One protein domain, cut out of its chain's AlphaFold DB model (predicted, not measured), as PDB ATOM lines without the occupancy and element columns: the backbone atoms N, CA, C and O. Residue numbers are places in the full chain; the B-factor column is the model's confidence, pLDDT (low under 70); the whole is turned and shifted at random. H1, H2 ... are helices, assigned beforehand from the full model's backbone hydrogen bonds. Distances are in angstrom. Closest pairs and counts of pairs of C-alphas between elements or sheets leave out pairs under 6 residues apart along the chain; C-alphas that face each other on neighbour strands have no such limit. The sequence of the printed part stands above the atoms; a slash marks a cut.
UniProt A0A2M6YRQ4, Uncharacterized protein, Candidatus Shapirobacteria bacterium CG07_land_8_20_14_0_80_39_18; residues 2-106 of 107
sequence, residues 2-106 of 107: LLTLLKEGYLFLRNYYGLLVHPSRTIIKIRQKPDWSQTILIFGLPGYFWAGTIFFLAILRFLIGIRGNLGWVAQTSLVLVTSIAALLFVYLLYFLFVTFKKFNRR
ATOM      1  N   LEU A   2     -38.829  48.626 -11.817       84.12
ATOM      2  CA  LEU A   2     -37.516  47.950 -11.900       84.12
ATOM      3  C   LEU A   2     -36.634  48.129 -10.641       84.12
ATOM      4  O   LEU A   2     -36.088  47.164 -10.117       84.12
ATOM      5  N   LEU A   3     -36.548  49.356 -10.113       85.00
ATOM      6  CA  LEU A   3     -35.790  49.676  -8.890       85.00
ATOM      7  C   LEU A   3     -36.282  48.906  -7.654       85.00
ATOM      8  O   LEU A   3     -35.478  48.516  -6.810       85.00
ATOM      9  N   THR A   4     -37.590  48.669  -7.553       84.19
ATOM     10  CA  THR A   4     -38.192  47.925  -6.439       84.19
ATOM     11  C   THR A   4     -37.787  46.456  -6.492       84.19
ATOM     12  O   THR A   4     -37.367  45.897  -5.485       84.19
ATOM     13  N   LEU A   5     -37.807  45.870  -7.691       85.06
ATOM     14  CA  LEU A   5     -37.432  44.478  -7.923       85.06
ATOM     15  C   LEU A   5     -35.941  44.232  -7.637       85.06
ATOM     16  O   LEU A   5     -35.582  43.267  -6.966       85.06
ATOM     17  N   LEU A   6     -35.071  45.149  -8.076       88.50
ATOM     18  CA  LEU A   6     -33.636  45.099  -7.778       88.50
ATOM     19  C   LEU A   6     -33.361  45.203  -6.274       88.50
ATOM     20  O   LEU A   6     -32.528  44.468  -5.739       88.50
ATOM     21  N   LYS A   7     -34.080  46.087  -5.575       89.44
ATOM     22  CA  LYS A   7     -33.975  46.233  -4.120       89.44
ATOM     23  C   LYS A   7     -34.401  44.953  -3.397       89.44
ATOM     24  O   LYS A   7     -33.686  44.507  -2.501       89.44
ATOM     25  N   GLU A   8     -35.532  44.360  -3.773       86.88
ATOM     26  CA  GLU A   8     -36.022  43.113  -3.173       86.88
ATOM     27  C   GLU A   8     -35.084  41.935  -3.443       86.88
ATOM     28  O   GLU A   8     -34.782  41.183  -2.515       86.88
ATOM     29  N   GLY A   9     -34.550  41.826  -4.664       87.44
ATOM     30  CA  GLY A   9     -33.563  40.809  -5.026       87.44
ATOM     31  C   GLY A   9     -32.259  40.946  -4.237       87.44
ATOM     32  O   GLY A   9     -31.743  39.962  -3.709       87.44
ATOM     33  N   TYR A  10     -31.753  42.172  -4.070       91.12
ATOM     34  CA  TYR A  10     -30.578  42.429  -3.235       91.12
ATOM     35  C   TYR A  10     -30.824  42.064  -1.764       91.12
ATOM     36  O   TYR A  10     -29.983  41.418  -1.132       91.12
ATOM     37  N   LEU A  11     -31.975  42.458  -1.206       89.19
ATOM     38  CA  LEU A  11     -32.342  42.127   0.174       89.19
ATOM     39  C   LEU A  11     -32.469  40.616   0.369       89.19
ATOM     40  O   LEU A  11     -31.953  40.089   1.357       89.19
ATOM     41  N   PHE A  12     -33.064  39.927  -0.601       89.81
ATOM     42  CA  PHE A  12     -33.176  38.480  -0.595       89.81
ATOM     43  C   PHE A  12     -31.804  37.808  -0.607       89.81
ATOM     44  O   PHE A  12     -31.514  37.031   0.298       89.81
ATOM     45  N   LEU A  13     -30.925  38.156  -1.553       91.31
ATOM     46  CA  LEU A  13     -29.572  37.592  -1.641       91.31
ATOM     47  C   LEU A  13     -28.766  37.840  -0.365       91.31
ATOM     48  O   LEU A  13     -28.119  36.933   0.161       91.31
ATOM     49  N   ARG A  14     -28.847  39.057   0.182       91.75
ATOM     50  CA  ARG A  14     -28.190  39.416   1.441       91.75
ATOM     51  C   ARG A  14     -28.687  38.560   2.601       91.75
ATOM     52  O   ARG A  14     -27.885  38.117   3.422       91.75
ATOM     53  N   ASN A  15     -29.997  38.369   2.708       91.19
ATOM     54  CA  ASN A  15     -30.583  37.605   3.798       91.19
ATOM     55  C   ASN A  15     -30.381  36.089   3.600       91.19
ATOM     56  O   ASN A  15     -30.143  35.386   4.577       91.19
ATOM     57  N   TYR A  16     -30.382  35.592   2.363       90.25
ATOM     58  CA  TYR A  16     -30.031  34.212   2.025       90.25
ATOM     59  C   TYR A  16     -28.583  33.900   2.417       90.25
ATOM     60  O   TYR A  16     -28.326  32.969   3.179       90.25
ATOM     61  N   TYR A  17     -27.634  34.744   2.005       92.69
ATOM     62  CA  TYR A  17     -26.239  34.627   2.429       92.69
ATOM     63  C   TYR A  17     -26.102  34.732   3.955       92.69
ATOM     64  O   TYR A  17     -25.396  33.953   4.594       92.69
ATOM     65  N   GLY A  18     -26.840  35.662   4.564       90.75
ATOM     66  CA  GLY A  18     -26.894  35.810   6.012       90.75
ATOM     67  C   GLY A  18     -27.425  34.568   6.730       90.75
ATOM     68  O   GLY A  18     -26.988  34.302   7.850       90.75
ATOM     69  N   LEU A  19     -28.348  33.813   6.134       90.88
ATOM     70  CA  LEU A  19     -28.822  32.548   6.691       90.88
ATOM     71  C   LEU A  19     -27.733  31.482   6.651       90.88
ATOM     72  O   LEU A  19     -27.546  30.802   7.649       90.88
ATOM     73  N   LEU A  20     -26.971  31.396   5.560       89.88
ATOM     74  CA  LEU A  20     -25.887  30.421   5.431       89.88
ATOM     75  C   LEU A  20     -24.750  30.674   6.429       89.88
ATOM     76  O   LEU A  20     -24.256  29.737   7.052       89.88
ATOM     77  N   VAL A  21     -24.346  31.935   6.606       92.88
ATOM     78  CA  VAL A  21     -23.171  32.282   7.425       92.88
ATOM     79  C   VAL A  21     -23.536  32.562   8.888       92.88
ATOM     80  O   VAL A  21     -22.825  32.160   9.810       92.88
ATOM     81  N   HIS A  22     -24.646  33.264   9.137       92.31
ATOM     82  CA  HIS A  22     -25.033  33.747  10.469       92.31
ATOM     83  C   HIS A  22     -26.550  33.623  10.725       92.31
ATOM     84  O   HIS A  22     -27.224  34.632  10.981       92.31
ATOM     85  N   PRO A  23     -27.108  32.399  10.739       90.25
ATOM     86  CA  PRO A  23     -28.555  32.168  10.708       90.25
ATOM     87  C   PRO A  23     -29.312  32.843  11.851       90.25
ATOM     88  O   PRO A  23     -30.296  33.545  11.621       90.25
ATOM     89  N   SER A  24     -28.825  32.726  13.092       89.38
ATOM     90  CA  SER A  24     -29.496  33.351  14.241       89.38
ATOM     91  C   SER A  24     -29.543  34.878  14.139       89.38
ATOM     92  O   SER A  24     -30.571  35.479  14.430       89.38
ATOM     93  N   ARG A  25     -28.445  35.528  13.723       88.94
ATOM     94  CA  ARG A  25     -28.399  36.998  13.599       88.94
ATOM     95  C   ARG A  25     -29.331  37.474  12.490       88.94
ATOM     96  O   ARG A  25     -30.014  38.480  12.656       88.94
ATOM     97  N   THR A  26     -29.383  36.726  11.395       90.94
ATOM     98  CA  THR A  26     -30.237  37.033  10.249       90.94
ATOM     99  C   THR A  26     -31.717  36.911  10.603       90.94
ATOM    100  O   THR A  26     -32.464  37.854  10.362       90.94
ATOM    101  N   ILE A  27     -32.134  35.843  11.293       88.81
ATOM    102  CA  ILE A  27     -33.522  35.695  11.763       88.81
ATOM    103  C   ILE A  27     -33.900  36.799  12.759       88.81
ATOM    104  O   ILE A  27     -34.989  37.363  12.660       88.81
ATOM    105  N   ILE A  28     -33.011  37.155  13.697       88.25
ATOM    106  CA  ILE A  28     -33.251  38.281  14.620       88.25
ATOM    107  C   ILE A  28     -33.485  39.571  13.835       88.25
ATOM    108  O   ILE A  28     -34.435  40.296  14.114       88.25
ATOM    109  N   LYS A  29     -32.640  39.843  12.839       88.00
ATOM    110  CA  LYS A  29     -32.731  41.052  12.024       88.00
ATOM    111  C   LYS A  29     -34.029  41.112  11.215       88.00
ATOM    112  O   LYS A  29     -34.653  42.169  11.189       88.00
ATOM    113  N   ILE A  30     -34.442  39.993  10.612       86.44
ATOM    114  CA  ILE A  30     -35.722  39.876   9.893       86.44
ATOM    115  C   ILE A  30     -36.893  40.138  10.851       86.44
ATOM    116  O   ILE A  30     -37.804  40.886  10.517       86.44
ATOM    117  N   ARG A  31     -36.844  39.606  12.081       82.62
ATOM    118  CA  ARG A  31     -37.888  39.854  13.093       82.62
ATOM    119  C   ARG A  31     -37.932  41.299  13.595       82.62
ATOM    120  O   ARG A  31     -39.011  41.799  13.878       82.62
ATOM    121  N   GLN A  32     -36.779  41.948  13.763       84.88
ATOM    122  CA  GLN A  32     -36.693  43.321  14.285       84.88
ATOM    123  C   GLN A  32     -37.147  44.375  13.275       84.88
ATOM    124  O   GLN A  32     -37.650  45.422  13.670       84.88
ATOM    125  N   LYS A  33     -36.945  44.115  11.982       82.50
ATOM    126  CA  LYS A  33     -37.403  44.974  10.888       82.50
ATOM    127  C   LYS A  33     -38.340  44.147  10.009       82.50
ATOM    128  O   LYS A  33     -37.879  43.665   8.974       82.50
ATOM    129  N   PRO A  34     -39.596  43.923  10.446       67.88
ATOM    130  CA  PRO A  34     -40.519  43.036   9.755       67.88
ATOM    131  C   PRO A  34     -40.911  43.644   8.411       67.88
ATOM    132  O   PRO A  34     -41.847  44.430   8.297       67.88
ATOM    133  N   ASP A  35     -40.157  43.274   7.387       85.62
ATOM    134  CA  ASP A  35     -40.572  43.390   6.004       85.62
ATOM    135  C   ASP A  35     -41.287  42.083   5.643       85.62
ATOM    136  O   ASP A  35     -40.671  41.010   5.576       85.62
ATOM    137  N   TRP A  36     -42.611  42.161   5.491       85.19
ATOM    138  CA  TRP A  36     -43.450  41.004   5.189       85.19
ATOM    139  C   TRP A  36     -43.022  40.326   3.886       85.19
ATOM    140  O   TRP A  36     -43.002  39.097   3.835       85.19
ATOM    141  N   SER A  37     -42.589  41.101   2.884       86.38
ATOM    142  CA  SER A  37     -42.124  40.563   1.599       86.38
ATOM    143  C   SER A  37     -40.910  39.650   1.791       86.38
ATOM    144  O   SER A  37     -40.901  38.505   1.345       86.38
ATOM    145  N   GLN A  38     -39.918  40.111   2.554       87.31
ATOM    146  CA  GLN A  38     -38.677  39.385   2.823       87.31
ATOM    147  C   GLN A  38     -38.898  38.188   3.744       87.31
ATOM    148  O   GLN A  38     -38.269  37.145   3.572       87.31
ATOM    149  N   THR A  39     -39.804  38.329   4.710       89.12
ATOM    150  CA  THR A  39     -40.195  37.240   5.610       89.12
ATOM    151  C   THR A  39     -40.812  36.100   4.806       89.12
ATOM    152  O   THR A  39     -40.379  34.956   4.928       89.12
ATOM    153  N   ILE A  40     -41.768  36.417   3.932       88.62
ATOM    154  CA  ILE A  40     -42.416  35.442   3.056       88.62
ATOM    155  C   ILE A  40     -41.401  34.833   2.080       88.62
ATOM    156  O   ILE A  40     -41.350  33.612   1.963       88.62
ATOM    157  N   LEU A  41     -40.535  35.640   1.451       88.62
ATOM    158  CA  LEU A  41     -39.520  35.134   0.519       88.62
ATOM    159  C   LEU A  41     -38.577  34.114   1.165       88.62
ATOM    160  O   LEU A  41     -38.203  33.128   0.537       88.62
ATOM    161  N   ILE A  42     -38.188  34.350   2.416       89.44
ATOM    162  CA  ILE A  42     -37.222  33.501   3.109       89.44
ATOM    163  C   ILE A  42     -37.855  32.273   3.731       89.44
ATOM    164  O   ILE A  42     -37.369  31.164   3.516       89.44
ATOM    165  N   PHE A  43     -38.926  32.443   4.500       89.19
ATOM    166  CA  PHE A  43     -39.568  31.306   5.153       89.19
ATOM    167  C   PHE A  43     -40.384  30.470   4.162       89.19
ATOM    168  O   PHE A  43     -40.560  29.274   4.379       89.19
ATOM    169  N   GLY A  44     -40.815  31.069   3.051       89.69
ATOM    170  CA  GLY A  44     -41.443  30.382   1.928       89.69
ATOM    171  C   GLY A  44     -40.458  29.691   0.984       89.69
ATOM    172  O   GLY A  44     -40.898  28.887   0.169       89.69
ATOM    173  N   LEU A  45     -39.145  29.932   1.099       89.81
ATOM    174  CA  LEU A  45     -38.121  29.389   0.193       89.81
ATOM    175  C   LEU A  45     -38.202  27.865  -0.003       89.81
ATOM    176  O   LEU A  45     -38.179  27.434  -1.158       89.81
ATOM    177  N   PRO A  46     -38.370  27.036   1.049       90.62
ATOM    178  CA  PRO A  46     -38.552  25.595   0.868       90.62
ATOM    179  C   PRO A  46     -39.798  25.263   0.037       90.62
ATOM    180  O   PRO A  46     -39.754  24.394  -0.831       90.62
ATOM    181  N   GLY A  47     -40.894  25.990   0.270       91.25
ATOM    182  CA  GLY A  47     -42.147  25.830  -0.461       91.25
ATOM    183  C   GLY A  47     -42.031  26.260  -1.922       91.25
ATOM    184  O   GLY A  47     -42.471  25.528  -2.801       91.25
ATOM    185  N   TYR A  48     -41.385  27.397  -2.204       90.75
ATOM    186  CA  TYR A  48     -41.150  27.869  -3.572       90.75
ATOM    187  C   TYR A  48     -40.256  26.921  -4.361       90.75
ATOM    188  O   TYR A  48     -40.545  26.627  -5.518       90.75
ATOM    189  N   PHE A  49     -39.200  26.407  -3.732       89.00
ATOM    190  CA  PHE A  49     -38.306  25.439  -4.356       89.00
ATOM    191  C   PHE A  49     -39.038  24.132  -4.698       89.00
ATOM    192  O   PHE A  49     -38.922  23.611  -5.812       89.00
ATOM    193  N   TRP A  50     -39.856  23.637  -3.766       92.88
ATOM    194  CA  TRP A  50     -40.652  22.429  -3.964       92.88
ATOM    195  C   TRP A  50     -41.731  22.616  -5.041       92.88
ATOM    196  O   TRP A  50     -41.791  21.846  -6.001       92.88
ATOM    197  N   ALA A  51     -42.528  23.682  -4.946       93.00
ATOM    198  CA  ALA A  51     -43.581  23.997  -5.910       93.00
ATOM    199  C   ALA A  51     -43.018  24.262  -7.315       93.00
ATOM    200  O   ALA A  51     -43.559  23.757  -8.298       93.00
ATOM    201  N   GLY A  52     -41.902  24.994  -7.415       91.69
ATOM    202  CA  GLY A  52     -41.215  25.251  -8.679       91.69
ATOM    203  C   GLY A  52     -40.758  23.963  -9.365       91.69
ATOM    204  O   GLY A  52     -40.908  23.828 -10.578       91.69
ATOM    205  N   THR A  53     -40.296  22.977  -8.595       89.81
ATOM    206  CA  THR A  53     -39.915  21.663  -9.134       89.81
ATOM    207  C   THR A  53     -41.118  20.895  -9.676       89.81
ATOM    208  O   THR A  53     -41.051  20.353 -10.778       89.81
ATOM    209  N   ILE A  54     -42.234  20.865  -8.942       91.00
ATOM    210  CA  ILE A  54     -43.465  20.205  -9.408       91.00
ATOM    211  C   ILE A  54     -43.965  20.862 -10.691       91.00
ATOM    212  O   ILE A  54     -44.292  20.173 -11.656       91.00
ATOM    213  N   PHE A  55     -43.989  22.193 -10.710       93.31
ATOM    214  CA  PHE A  55     -44.411  22.967 -11.866       93.31
ATOM    215  C   PHE A  55     -43.517  22.701 -13.082       93.31
ATOM    216  O   PHE A  55     -44.018  22.441 -14.175       93.31
ATOM    217  N   PHE A  56     -42.196  22.675 -12.887       90.38
ATOM    218  CA  PHE A  56     -41.241  22.345 -13.941       90.38
ATOM    219  C   PHE A  56     -41.451  20.929 -14.492       90.38
ATOM    220  O   PHE A  56     -41.511  20.744 -15.706       90.38
ATOM    221  N   LEU A  57     -41.632  19.931 -13.619       88.94
ATOM    222  CA  LEU A  57     -41.918  18.557 -14.040       88.94
ATOM    223  C   LEU A  57     -43.251  18.445 -14.789       88.94
ATOM    224  O   LEU A  57     -43.347  17.685 -15.753       88.94
ATOM    225  N   ALA A  58     -44.265  19.213 -14.386       88.38
ATOM    226  CA  ALA A  58     -45.548  19.267 -15.079       88.38
ATOM    227  C   ALA A  58     -45.414  19.863 -16.491       88.38
ATOM    228  O   ALA A  58     -45.930  19.281 -17.445       88.38
ATOM    229  N   ILE A  59     -44.671  20.967 -16.644       90.50
ATOM    230  CA  ILE A  59     -44.378  21.565 -17.957       90.50
ATOM    231  C   ILE A  59     -43.599  20.587 -18.828       90.50
ATOM    232  O   ILE A  59     -43.972  20.353 -19.974       90.50
ATOM    233  N   LEU A  60     -42.537  19.984 -18.292       86.75
ATOM    234  CA  LEU A  60     -41.708  19.045 -19.039       86.75
ATOM    235  C   LEU A  60     -42.539  17.858 -19.540       86.75
ATOM    236  O   LEU A  60     -42.414  17.435 -20.687       86.75
ATOM    237  N   ARG A  61     -43.452  17.364 -18.701       85.06
ATOM    238  CA  ARG A  61     -44.387  16.305 -19.074       85.06
ATOM    239  C   ARG A  61     -45.341  16.733 -20.187       85.06
ATOM    240  O   ARG A  61     -45.602  15.937 -21.087       85.06
ATOM    241  N   PHE A  62     -45.848  17.961 -20.129       86.25
ATOM    242  CA  PHE A  62     -46.694  18.517 -21.179       86.25
ATOM    243  C   PHE A  62     -45.934  18.632 -22.508       86.25
ATOM    244  O   PHE A  62     -46.448  18.205 -23.537       86.25
ATOM    245  N   LEU A  63     -44.690  19.121 -22.477       86.88
ATOM    246  CA  LEU A  63     -43.855  19.315 -23.666       86.88
ATOM    247  C   LEU A  63     -43.441  18.001 -24.342       86.88
ATOM    248  O   LEU A  63     -43.441  17.924 -25.565       86.88
ATOM    249  N   ILE A  64     -43.106  16.965 -23.565       85.38
ATOM    250  CA  ILE A  64     -42.673  15.661 -24.109       85.38
ATOM    251  C   ILE A  64     -43.886  14.771 -24.462       85.38
ATOM    252  O   ILE A  64     -43.739  13.699 -25.039       85.38
ATOM    253  N   GLY A  65     -45.115  15.193 -24.136       81.06
ATOM    254  CA  GLY A  65     -46.335  14.457 -24.484       81.06
ATOM    255  C   GLY A  65     -46.517  13.134 -23.728       81.06
ATOM    256  O   GLY A  65     -47.322  12.295 -24.135       81.06
ATOM    257  N   ILE A  66     -45.800  12.929 -22.616       77.56
ATOM    258  CA  ILE A  66     -45.851  11.682 -21.841       77.56
ATOM    259  C   ILE A  66     -47.178  11.598 -21.072       77.56
ATOM    260  O   ILE A  66     -47.390  12.246 -20.037       77.56
ATOM    261  N   ARG A  67     -48.075  10.735 -21.556       73.00
ATOM    262  CA  ARG A  67     -49.327  10.357 -20.888       73.00
ATOM    263  C   ARG A  67     -49.138   9.016 -20.175       73.00
ATOM    264  O   ARG A  67     -49.110   7.978 -20.820       73.00
ATOM    265  N   GLY A  68     -48.985   9.030 -18.850       73.75
ATOM    266  CA  GLY A  68     -48.867   7.805 -18.050       73.75
ATOM    267  C   GLY A  68     -48.171   8.017 -16.706       73.75
ATOM    268  O   GLY A  68     -48.195   9.121 -16.155       73.75
ATOM    269  N   ASN A  69     -47.559   6.953 -16.186       78.19
ATOM    270  CA  ASN A  69     -46.805   6.979 -14.934       78.19
ATOM    271  C   ASN A  69     -45.602   7.925 -15.014       78.19
ATOM    272  O   ASN A  69     -44.949   8.051 -16.051       78.19
ATOM    273  N   LEU A  70     -45.294   8.574 -13.889       77.62
ATOM    274  CA  LEU A  70     -44.040   9.300 -13.722       77.62
ATOM    275  C   LEU A  70     -42.885   8.309 -13.886       77.62
ATOM    276  O   LEU A  70     -42.800   7.333 -13.143       77.62
ATOM    277  N   GLY A  71     -42.013   8.560 -14.864       84.62
ATOM    278  CA  GLY A  71     -40.802   7.769 -15.048       84.62
ATOM    279  C   GLY A  71     -39.922   7.813 -13.798       84.62
ATOM    280  O   GLY A  71     -39.980   8.760 -13.010       84.62
ATOM    281  N   TRP A  72     -39.074   6.801 -13.626       87.19
ATOM    282  CA  TRP A  72     -38.290   6.626 -12.402       87.19
ATOM    283  C   TRP A  72     -37.374   7.823 -12.093       87.19
ATOM    284  O   TRP A  72     -37.182   8.185 -10.934       87.19
ATOM    285  N   VAL A  73     -36.900   8.515 -13.136       85.69
ATOM    286  CA  VAL A  73     -36.144   9.774 -13.024       85.69
ATOM    287  C   VAL A  73     -36.970  10.874 -12.355       85.69
ATOM    288  O   VAL A  73     -36.478  11.537 -11.448       85.69
ATOM    289  N   ALA A  74     -38.232  11.049 -12.760       86.75
ATOM    290  CA  ALA A  74     -39.121  12.061 -12.193       86.75
ATOM    291  C   ALA A  74     -39.532  11.723 -10.751       86.75
ATOM    292  O   ALA A  74     -39.669  12.609  -9.915       86.75
ATOM    293  N   GLN A  75     -39.699  10.437 -10.437       89.50
ATOM    294  CA  GLN A  75     -39.965   9.994  -9.067       89.50
ATOM    295  C   GLN A  75     -38.755  10.235  -8.158       89.50
ATOM    296  O   GLN A  75     -38.895  10.807  -7.080       89.50
ATOM    297  N   THR A  76     -37.560   9.861  -8.616       91.44
ATOM    298  CA  THR A  76     -36.313  10.047  -7.862       91.44
ATOM    299  C   THR A  76     -36.011  11.529  -7.654       91.44
ATOM    300  O   THR A  76     -35.649  11.931  -6.548       91.44
ATOM    301  N   SER A  77     -36.218  12.367  -8.678       88.88
ATOM    302  CA  SER A  77     -36.030  13.814  -8.553       88.88
ATOM    303  C   SER A  77     -37.032  14.445  -7.587       88.88
ATOM    304  O   SER A  77     -36.633  15.271  -6.769       88.88
ATOM    305  N   LEU A  78     -38.301  14.014  -7.603       91.31
ATOM    306  CA  LEU A  78     -39.303  14.460  -6.632       91.31
ATOM    307  C   LEU A  78     -38.923  14.085  -5.203       91.31
ATOM    308  O   LEU A  78     -39.013  14.937  -4.321       91.31
ATOM    309  N   VAL A  79     -38.481  12.846  -4.967       94.06
ATOM    310  CA  VAL A  79     -38.035  12.409  -3.636       94.06
ATOM    311  C   VAL A  79     -36.853  13.256  -3.180       94.06
ATOM    312  O   VAL A  79     -36.913  13.843  -2.104       94.06
ATOM    313  N   LEU A  80     -35.825  13.404  -4.018       94.00
ATOM    314  CA  LEU A  80     -34.619  14.162  -3.687       94.00
ATOM    315  C   LEU A  80     -34.930  15.632  -3.379       94.00
ATOM    316  O   LEU A  80     -34.497  16.155  -2.354       94.00
ATOM    317  N   VAL A  81     -35.722  16.296  -4.223       93.06
ATOM    318  CA  VAL A  81     -36.119  17.691  -3.993       93.06
ATOM    319  C   VAL A  81     -36.986  17.820  -2.748       93.06
ATOM    320  O   VAL A  81     -36.791  18.753  -1.972       93.06
ATOM    321  N   THR A  82     -37.913  16.888  -2.521       93.44
ATOM    322  CA  THR A  82     -38.748  16.883  -1.314       93.44
ATOM    323  C   THR A  82     -37.891  16.714  -0.062       93.44
ATOM    324  O   THR A  82     -38.086  17.447   0.905       93.44
ATOM    325  N   SER A  83     -36.890  15.831  -0.086       95.44
ATOM    326  CA  SER A  83     -35.931  15.670   1.011       95.44
ATOM    327  C   SER A  83     -35.118  16.944   1.255       95.44
ATOM    328  O   SER A  83     -34.994  17.369   2.401       95.44
ATOM    329  N   ILE A  84     -34.614  17.601   0.205       93.56
ATOM    330  CA  ILE A  84     -33.883  18.873   0.333       93.56
ATOM    331  C   ILE A  84     -34.789  19.974   0.898       93.56
ATOM    332  O   ILE A  84     -34.395  20.677   1.828       93.56
ATOM    333  N   ALA A  85     -36.013  20.109   0.384       93.19
ATOM    334  CA  ALA A  85     -36.982  21.087   0.869       93.19
ATOM    335  C   ALA A  85     -37.341  20.834   2.342       93.19
ATOM    336  O   ALA A  85     -37.372  21.775   3.136       93.19
ATOM    337  N   ALA A  86     -37.533  19.573   2.735       94.12
ATOM    338  CA  ALA A  86     -37.782  19.195   4.123       94.12
ATOM    339  C   ALA A  86     -36.591  19.541   5.032       94.12
ATOM    340  O   ALA A  86     -36.789  20.128   6.096       94.12
ATOM    341  N   LEU A  87     -35.356  19.255   4.606       95.12
ATOM    342  CA  LEU A  87     -34.148  19.620   5.355       95.12
ATOM    343  C   LEU A  87     -34.015  21.138   5.522       95.12
ATOM    344  O   LEU A  87     -33.738  21.608   6.625       95.12
ATOM    345  N   LEU A  88     -34.262  21.914   4.462       92.62
ATOM    346  CA  LEU A  88     -34.269  23.379   4.527       92.62
ATOM    347  C   LEU A  88     -35.356  23.903   5.470       92.62
ATOM    348  O   LEU A  88     -35.118  24.828   6.246       92.62
ATOM    349  N   PHE A  89     -36.542  23.299   5.436       94.19
ATOM    350  CA  PHE A  89     -37.639  23.665   6.322       94.19
ATOM    351  C   PHE A  89     -37.295  23.391   7.794       94.19
ATOM    352  O   PHE A  89     -37.426  24.283   8.634       94.19
ATOM    353  N   VAL A  90     -36.767  22.202   8.102       95.06
ATOM    354  CA  VAL A  90     -36.297  21.840   9.450       95.06
ATOM    355  C   VAL A  90     -35.176  22.772   9.911       95.06
ATOM    356  O   VAL A  90     -35.205  23.246  11.046       95.06
ATOM    357  N   TYR A  91     -34.224  23.095   9.032       93.00
ATOM    358  CA  TYR A  91     -33.149  24.049   9.307       93.00
ATOM    359  C   TYR A  91     -33.699  25.422   9.719       93.00
ATOM    360  O   TYR A  91     -33.314  25.966  10.760       93.00
ATOM    361  N   LEU A  92     -34.640  25.972   8.947       92.00
ATOM    362  CA  LEU A  92     -35.254  27.266   9.246       92.00
ATOM    363  C   LEU A  92     -36.034  27.234  10.564       92.00
ATOM    364  O   LEU A  92     -35.868  28.138  11.388       92.00
ATOM    365  N   LEU A  93     -36.833  26.187  10.801       92.50
ATOM    366  CA  LEU A  93     -37.580  26.016  12.049       92.50
ATOM    367  C   LEU A  93     -36.659  25.901  13.265       92.50
ATOM    368  O   LEU A  93     -36.899  26.553  14.282       92.50
ATOM    369  N   TYR A  94     -35.582  25.124  13.155       93.88
ATOM    370  CA  TYR A  94     -34.597  24.971  14.218       93.88
ATOM    371  C   TYR A  94     -33.998  26.324  14.614       93.88
ATOM    372  O   TYR A  94     -34.006  26.703  15.789       93.88
ATOM    373  N   PHE A  95     -33.530  27.109  13.640       90.88
ATOM    374  CA  PHE A  95     -32.938  28.410  13.936       90.88
ATOM    375  C   PHE A  95     -33.960  29.446  14.406       90.88
ATOM    376  O   PHE A  95     -33.620  30.303  15.232       90.88
ATOM    377  N   LEU A  96     -35.209  29.356  13.952       89.75
ATOM    378  CA  LEU A  96     -36.305  30.174  14.458       89.75
ATOM    379  C   LEU A  96     -36.581  29.865  15.936       89.75
ATOM    380  O   LEU A  96     -36.624  30.788  16.753       89.75
ATOM    381  N   PHE A  97     -36.647  28.584  16.305       91.50
ATOM    382  CA  PHE A  97     -36.813  28.136  17.688       91.50
ATOM    383  C   PHE A  97     -35.651  28.575  18.591       91.50
ATOM    384  O   PHE A  97     -35.868  29.172  19.649       91.50
ATOM    385  N   VAL A  98     -34.402  28.361  18.159       90.44
ATOM    386  CA  VAL A  98     -33.202  28.795  18.901       90.44
ATOM    387  C   VAL A  98     -33.223  30.306  19.137       90.44
ATOM    388  O   VAL A  98     -32.910  30.783  20.232       90.44
ATOM    389  N   THR A  99     -33.613  31.068  18.118       87.69
ATOM    390  CA  THR A  99     -33.716  32.524  18.204       87.69
ATOM    391  C   THR A  99     -34.818  32.956  19.169       87.69
ATOM    392  O   THR A  99     -34.609  33.866  19.972       87.69
ATOM    393  N   PHE A 100     -35.970  32.283  19.139       86.12
ATOM    394  CA  PHE A 100     -37.078  32.534  20.057       86.12
ATOM    395  C   PHE A 100     -36.671  32.293  21.515       86.12
ATOM    396  O   PHE A 100     -36.843  33.172  22.360       86.12
ATOM    397  N   LYS A 101     -36.013  31.160  21.793       87.69
ATOM    398  CA  LYS A 101     -35.504  30.823  23.130       87.69
ATOM    399  C   LYS A 101     -34.473  31.836  23.637       87.69
ATOM    400  O   LYS A 101     -34.512  32.213  24.805       87.69
ATOM    401  N   LYS A 102     -33.559  32.304  22.776       83.62
ATOM    402  CA  LYS A 102     -32.566  33.336  23.137       83.62
ATOM    403  C   LYS A 102     -33.210  34.683  23.458       83.62
ATOM    404  O   LYS A 102     -32.731  35.369  24.354       83.62
ATOM    405  N   PHE A 103     -34.266  35.059  22.741       77.12
ATOM    406  CA  PHE A 103     -34.984  36.308  22.990       77.12
ATOM    407  C   PHE A 103     -35.741  36.270  24.322       77.12
ATOM    408  O   PHE A 103     -35.655  37.222  25.090       77.12
ATOM    409  N   ASN A 104     -36.401  35.150  24.634       75.00
ATOM    410  CA  ASN A 104     -37.168  35.001  25.874       75.00
ATOM    411  C   ASN A 104     -36.300  34.966  27.145       75.00
ATOM    412  O   ASN A 104     -36.803  35.202  28.227       75.00
ATOM    413  N   ARG A 105     -34.999  34.670  27.022       72.62
ATOM    414  CA  ARG A 105     -34.034  34.707  28.139       72.62
ATOM    415  C   ARG A 105     -33.437  36.093  28.409       72.62
ATOM    416  O   ARG A 105     -32.672  36.234  29.353       72.62
ATOM    417  N   ARG A 106     -33.667  37.068  27.523       61.97
ATOM    418  CA  ARG A 106     -33.131  38.439  27.634       61.97
ATOM    419  C   ARG A 106     -34.168  39.454  28.122       61.97
ATOM    420  O   ARG A 106     -33.808  40.612  28.301       61.97
TER     421      ARG A 106
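AT A GLANCE: This is residues 2 to 106 of the 107 residues of an uncharacterized protein of Candidatus Shapirobacteria bacterium CG07_land_8_20_14_0_80_39_18 (UniProt A0A2M6YRQ4). A long helical hairpin, H4 and the longer H5, makes the length of the model, and a small cluster of H1, H2 and H3 sits beside it, H2 packing on residues 95 to 99 of H5. H1 points away from the hairpin, and its residues 2 to 7 stick out. The printed part has 105 residues with five named helices, H1 to H5 in order, and no named strand: the class is all helix. It is loose, with a radius of gyration of the C-alphas of 17.5 A, and elongated, spanning 58 by 35 by 20 A.

IN THESE COORDINATES: H1, residues 2 to 21, begins at C-alpha 2 (-37.516, 47.950, -11.900) and is 28.7 A long. H2 is residues 23 to 32 and H3 residues 36 to 43. H4, residues 45 to 64, measures 28.3 A. H5, residues 72 to 104, measures 47.7 A and ends at C-alpha 104 (-37.168, 35.001, 25.874).

HOW THE PARTS SIT: H1 and H2 form a hairpin and touch, closest at the C-alphas of Gly 18 and Thr 26, 5.5 A. Residues 8 to 16 of H1 touch H3 at a steep tilt of 39 degrees, closest at the C-alphas of Phe 12 and Gln 38, 6.5 A. H2 touches H5 at a steep tilt of 66 degrees, closest at the C-alphas of Ser 24 and Thr 99, 5.8 A. The packing of the helices is mostly crossed. H3 and H4 meet only through their link. H4 and H5, a hairpin, run opposite ways at a shallow tilt of 14 degrees, closest at the C-alphas of Pro 46 and Ala 85, 4.8 A. H1 is apart from H4 and H5. In the five helices every O i to N i+4 pair is within hydrogen-bond range.

THE WHOLE: The C-alphas farthest apart, of Gly 65 and Arg 106, are 58.9 A apart. The printed part has no cut and no long link. Residues 62 to 69 stand free. Residues 34 and 106 have pLDDT under 70.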